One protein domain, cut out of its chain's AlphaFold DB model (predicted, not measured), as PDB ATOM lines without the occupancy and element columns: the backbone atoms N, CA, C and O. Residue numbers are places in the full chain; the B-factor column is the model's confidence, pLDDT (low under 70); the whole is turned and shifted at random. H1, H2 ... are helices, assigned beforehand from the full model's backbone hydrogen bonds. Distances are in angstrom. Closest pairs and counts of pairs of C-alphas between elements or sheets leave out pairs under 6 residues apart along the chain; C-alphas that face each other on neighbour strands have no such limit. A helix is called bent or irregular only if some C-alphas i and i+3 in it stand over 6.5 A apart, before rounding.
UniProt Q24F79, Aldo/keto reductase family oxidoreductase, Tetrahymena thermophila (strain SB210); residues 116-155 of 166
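AT A GLANCE: This is residues 116 to 155 of the 166 residues of the protein "Aldo/keto reductase family oxidoreductase" of Tetrahymena thermophila (strain SB210) (UniProt Q24F79). With little regular structure, this is a long, narrow loop of chain: two short helices, H2 and H1, follow each other along one limb, and the unnamed stretch 137 to 155 folds back along the other and runs on as a tail. The printed part has 40 residues with two named helices, in the order H1, H2, and no named strand. The class is all helix, with 13 residues in named elements. The whole is loose, with a radius of gyration of the C-alphas of 12.1 A and spans of 39 by 16 by 10 A.

HOW THE PARTS SIT: H2, residues 130 to 136, and H1, residues 123 to 128, meet only through their link. That link is tight, Tyr 129 alone. The two helices are near each other, with 5 pairs of C-alphas within 10 A. In H1 and H2 every O i to N i+4 pair is within hydrogen-bond range.

IN THESE COORDINATES: H2 measures 10.0 A from C-alpha 130 to C-alpha 136, at (12.345, 39.738, -34.569). H1 measures 6.9 A, from C-alpha 123 at (16.980, 35.123, -16.466). H1 is neither bent nor irregular, but only just: C-alphas 125 and 128 are 6.0 A apart.

THE WHOLE: The two farthest C-alphas, of Lys 135 and Gln 154, are 39.5 A apart. The printed part has no cut. Mean pLDDT of the printed part is 70.3; residues 149 to 155 are among those under 70.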
ATOM      1  N   GLN A 116      14.929  44.877 -17.853       74.75
ATOM      2  CA  GLN A 116      15.805  44.922 -16.684       74.75
ATOM      3  C   GLN A 116      16.900  43.880 -16.864       74.75
ATOM      4  O   GLN A 116      16.589  42.720 -17.136       74.75
ATOM      5  N   TYR A 117      18.153  44.275 -16.680       76.62
ATOM      6  CA  TYR A 117      19.261  43.332 -16.733       76.62
ATOM      7  C   TYR A 117      20.415  43.814 -15.862       76.62
ATOM      8  O   TYR A 117      20.850  44.953 -15.995       76.62
ATOM      9  N   SER A 118      20.891  42.955 -14.964       79.44
ATOM     10  CA  SER A 118      22.036  43.186 -14.073       79.44
ATOM     11  C   SER A 118      22.688  41.847 -13.722       79.44
ATOM     12  O   SER A 118      22.121  40.797 -14.013       79.44
ATOM     13  N   MET A 119      23.833  41.836 -13.029       76.00
ATOM     14  CA  MET A 119      24.414  40.568 -12.541       76.00
ATOM     15  C   MET A 119      23.468  39.781 -11.615       76.00
ATOM     16  O   MET A 119      23.608  38.568 -11.498       76.00
ATOM     17  N   ILE A 120      22.500  40.460 -10.987       78.19
ATOM     18  CA  ILE A 120      21.512  39.864 -10.079       78.19
ATOM     19  C   ILE A 120      20.281  39.367 -10.852       78.19
ATOM     20  O   ILE A 120      19.735  38.318 -10.530       78.19
ATOM     21  N   ILE A 121      19.838  40.107 -11.876       75.75
ATOM     22  CA  ILE A 121      18.635  39.792 -12.657       75.75
ATOM     23  C   ILE A 121      19.036  39.545 -14.107       75.75
ATOM     24  O   ILE A 121      19.244  40.487 -14.872       75.75
ATOM     25  N   ARG A 122      19.124  38.262 -14.470       81.06
ATOM     26  CA  ARG A 122      19.619  37.805 -15.779       81.06
ATOM     27  C   ARG A 122      18.593  37.002 -16.570       81.06
ATOM     28  O   ARG A 122      18.467  37.182 -17.777       81.06
ATOM     29  N   GLU A 123      17.829  36.163 -15.877       79.88
ATOM     30  CA  GLU A 123      16.980  35.123 -16.466       79.88
ATOM     31  C   GLU A 123      15.975  35.660 -17.492       79.88
ATOM     32  O   GLU A 123      15.942  35.206 -18.633       79.88
ATOM     33  N   LYS A 124      15.226  36.707 -17.141       70.06
ATOM     34  CA  LYS A 124      14.223  37.293 -18.037       70.06
ATOM     35  C   LYS A 124      14.820  37.834 -19.343       70.06
ATOM     36  O   LYS A 124      14.229  37.695 -20.409       70.06
ATOM     37  N   PHE A 125      16.009  38.428 -19.275       75.06
ATOM     38  CA  PHE A 125      16.691  38.965 -20.451       75.06
ATOM     39  C   PHE A 125      17.350  37.864 -21.292       75.06
ATOM     40  O   PHE A 125      17.168  37.812 -22.506       75.06
ATOM     41  N   GLU A 126      18.106  36.971 -20.649       78.75
ATOM     42  CA  GLU A 126      18.917  35.958 -21.332       78.75
ATOM     43  C   GLU A 126      18.117  34.746 -21.813       78.75
ATOM     44  O   GLU A 126      18.530  34.083 -22.768       78.75
ATOM     45  N   VAL A 127      16.993  34.439 -21.159       80.12
ATOM     46  CA  VAL A 127      16.188  33.242 -21.427       80.12
ATOM     47  C   VAL A 127      14.865  33.623 -22.077       80.12
ATOM     48  O   VAL A 127      14.614  33.232 -23.218       80.12
ATOM     49  N   GLU A 128      14.028  34.413 -21.399       74.25
ATOM     50  CA  GLU A 128      12.683  34.720 -21.907       74.25
ATOM     51  C   GLU A 128      12.742  35.591 -23.173       74.25
ATOM     52  O   GLU A 128      12.028  35.329 -24.143       74.25
ATOM     53  N   TYR A 129      13.613  36.607 -23.195       71.12
ATOM     54  CA  TYR A 129      13.650  37.589 -24.291       71.12
ATOM     55  C   TYR A 129      14.527  37.141 -25.462       71.12
ATOM     56  O   TYR A 129      14.421  37.687 -26.560       71.12
ATOM     57  N   ARG A 130      15.337  36.091 -25.282       75.81
ATOM     58  CA  ARG A 130      16.226  35.555 -26.322       75.81
ATOM     59  C   ARG A 130      15.495  35.236 -27.620       75.81
ATOM     60  O   ARG A 130      15.931  35.644 -28.693       75.81
ATOM     61  N   ARG A 131      14.332  34.586 -27.522       74.44
ATOM     62  CA  ARG A 131      13.499  34.261 -28.692       74.44
ATOM     63  C   ARG A 131      13.029  35.510 -29.443       74.44
ATOM     64  O   ARG A 131      12.835  35.440 -30.652       74.44
ATOM     65  N   LEU A 132      12.861  36.638 -28.754       68.75
ATOM     66  CA  LEU A 132      12.421  37.901 -29.347       68.75
ATOM     67  C   LEU A 132      13.549  38.571 -30.129       68.75
ATOM     68  O   LEU A 132      13.331  38.993 -31.265       68.75
ATOM     69  N   PHE A 133      14.761  38.586 -29.574       72.69
ATOM     70  CA  PHE A 133      15.947  39.089 -30.269       72.69
ATOM     71  C   PHE A 133      16.299  38.225 -31.485       72.69
ATOM     72  O   PHE A 133      16.554  38.753 -32.567       72.69
ATOM     73  N   ASP A 134      16.229  36.898 -31.349       75.44
ATOM     74  CA  ASP A 134      16.578  35.977 -32.433       75.44
ATOM     75  C   ASP A 134      15.585  36.056 -33.602       75.44
ATOM     76  O   ASP A 134      16.012  36.145 -34.762       75.44
ATOM     77  N   LYS A 135      14.276  36.054 -33.295       71.06
ATOM     78  CA  LYS A 135      13.183  36.001 -34.280       71.06
ATOM     79  C   LYS A 135      12.873  37.356 -34.912       71.06
ATOM     80  O   LYS A 135      12.696  37.421 -36.123       71.06
ATOM     81  N   TYR A 136      12.792  38.417 -34.111       69.12
ATOM     82  CA  TYR A 136      12.345  39.738 -34.569       69.12
ATOM     83  C   TYR A 136      13.493  40.741 -34.739       69.12
ATOM     84  O   TYR A 136      13.243  41.891 -35.086       69.12
ATOM     85  N   LYS A 137      14.750  40.318 -34.511       71.56
ATOM     86  CA  LYS A 137      15.959  41.162 -34.612       71.56
ATOM     87  C   LYS A 137      15.857  42.463 -33.807       71.56
ATOM     88  O   LYS A 137      16.424  43.487 -34.183       71.56
ATOM     89  N   LEU A 138      15.145  42.397 -32.683       67.31
ATOM     90  CA  LEU A 138      14.957  43.516 -31.768       67.31
ATOM     91  C   LEU A 138      16.294  43.939 -31.156       67.31
ATOM     92  O   LEU A 138      17.169  43.112 -30.895       67.31
ATOM     93  N   ARG A 139      16.436  45.236 -30.889       69.25
ATOM     94  CA  ARG A 139      17.537  45.770 -30.078       69.25
ATOM     95  C   ARG A 139      17.117  45.840 -28.611       69.25
ATOM     96  O   ARG A 139      15.929  45.792 -28.296       69.25
ATOM     97  N   ALA A 140      18.083  45.937 -27.705       66.94
ATOM     98  CA  ALA A 140      17.819  46.046 -26.276       66.94
ATOM     99  C   ALA A 140      18.516  47.264 -25.676       66.94
ATOM    100  O   ALA A 140      19.711  47.465 -25.881       66.94
ATOM    101  N   THR A 141      17.778  48.024 -24.873       73.56
ATOM    102  CA  THR A 141      18.329  49.056 -23.991       73.56
ATOM    103  C   THR A 141      18.116  48.604 -22.550       73.56
ATOM    104  O   THR A 141      16.996  48.630 -22.054       73.56
ATOM    105  N   VAL A 142      19.154  48.137 -21.860       75.50
ATOM    106  CA  VAL A 142      18.981  47.592 -20.501       75.50
ATOM    107  C   VAL A 142      18.774  48.699 -19.463       75.50
ATOM    108  O   VAL A 142      19.435  49.737 -19.514       75.50
ATOM    109  N   TRP A 143      17.879  48.486 -18.492       66.69
ATOM    110  CA  TRP A 143      17.714  49.383 -17.342       66.69
ATOM    111  C   TRP A 143      18.160  48.732 -16.025       66.69
ATOM    112  O   TRP A 143      18.111  47.515 -15.854       66.69
ATOM    113  N   SER A 144      18.610  49.578 -15.092       74.50
ATOM    114  CA  SER A 144      19.213  49.197 -13.804       74.50
ATOM    115  C   SER A 144      20.345  48.155 -13.897       74.50
ATOM    116  O   SER A 144      20.314  47.176 -13.148       74.50
ATOM    117  N   PRO A 145      21.401  48.391 -14.708       73.31
ATOM    118  CA  PRO A 145      22.563  47.494 -14.790       73.31
ATOM    119  C   PRO A 145      23.277  47.299 -13.449       73.31
ATOM    120  O   PRO A 145      23.827  46.234 -13.184       73.31
ATOM    121  N   LEU A 146      23.202  48.300 -12.568       75.50
ATOM    122  CA  LEU A 146      23.782  48.268 -11.225       75.50
ATOM    123  C   LEU A 146      22.778  47.881 -10.132       75.50
ATOM    124  O   LEU A 146      23.077  48.047  -8.954       75.50
ATOM    125  N   TYR A 147      21.579  47.423 -10.513       73.44
ATOM    126  CA  TYR A 147      20.479  47.095  -9.602       73.44
ATOM    127  C   TYR A 147      20.267  48.177  -8.529       73.44
ATOM    128  O   TYR A 147      20.478  47.953  -7.344       73.44
ATOM    129  N   ASN A 148      19.906  49.394  -8.956       71.75
ATOM    130  CA  ASN A 148      19.717  50.549  -8.065       71.75
ATOM    131  C   ASN A 148      20.949  50.846  -7.183       71.75
ATOM    132  O   ASN A 148      20.814  51.101  -5.991       71.75
ATOM    133  N   ASN A 149      22.144  50.805  -7.782       66.88
ATOM    134  CA  ASN A 149      23.442  50.994  -7.120       66.88
ATOM    135  C   ASN A 149      23.821  49.904  -6.105       66.88
ATOM    136  O   ASN A 149      24.819  50.051  -5.411       66.88
ATOM    137  N   MET A 150      23.095  48.782  -6.046       66.19
ATOM    138  CA  MET A 150      23.496  47.651  -5.203       66.19
ATOM    139  C   MET A 150      24.782  46.966  -5.672       66.19
ATOM    140  O   MET A 150      25.410  46.250  -4.901       66.19
ATOM    141  N   LEU A 151      25.165  47.178  -6.931       60.88
ATOM    142  CA  LEU A 151      26.374  46.623  -7.537       60.88
ATOM    143  C   LEU A 151      27.511  47.651  -7.668       60.88
ATOM    144  O   LEU A 151      28.432  47.433  -8.451       60.88
ATOM    145  N   THR A 152      27.459  48.780  -6.950       59.59
ATOM    146  CA  THR A 152      28.613  49.685  -6.833       59.59
ATOM    147  C   THR A 152      29.441  49.331  -5.598       59.59
ATOM    148  O   THR A 152      28.906  48.911  -4.573       59.59
ATOM    149  N   GLU A 153      30.760  49.546  -5.659       48.44
ATOM    150  CA  GLU A 153      31.689  49.326  -4.531       48.44
ATOM    151  C   GLU A 153      31.344  50.150  -3.268       48.44
ATOM    152  O   GLU A 153      31.914  49.937  -2.199       48.44
ATOM    153  N   GLN A 154      30.366  51.061  -3.348       38.75
ATOM    154  CA  GLN A 154      29.860  51.841  -2.216       38.75
ATOM    155  C   GLN A 154      29.083  51.012  -1.172       38.75
ATOM    156  O   GLN A 154      28.757  51.549  -0.116       38.75
ATOM    157  N   ILE A 155      28.847  49.710  -1.392       33.44
ATOM    158  CA  ILE A 155      28.294  48.783  -0.380       33.44
ATOM    159  C   ILE A 155      29.393  47.900   0.246       33.44
ATOM    160  O   ILE A 155      29.209  46.709   0.470       33.44
TER     161      ILE A 155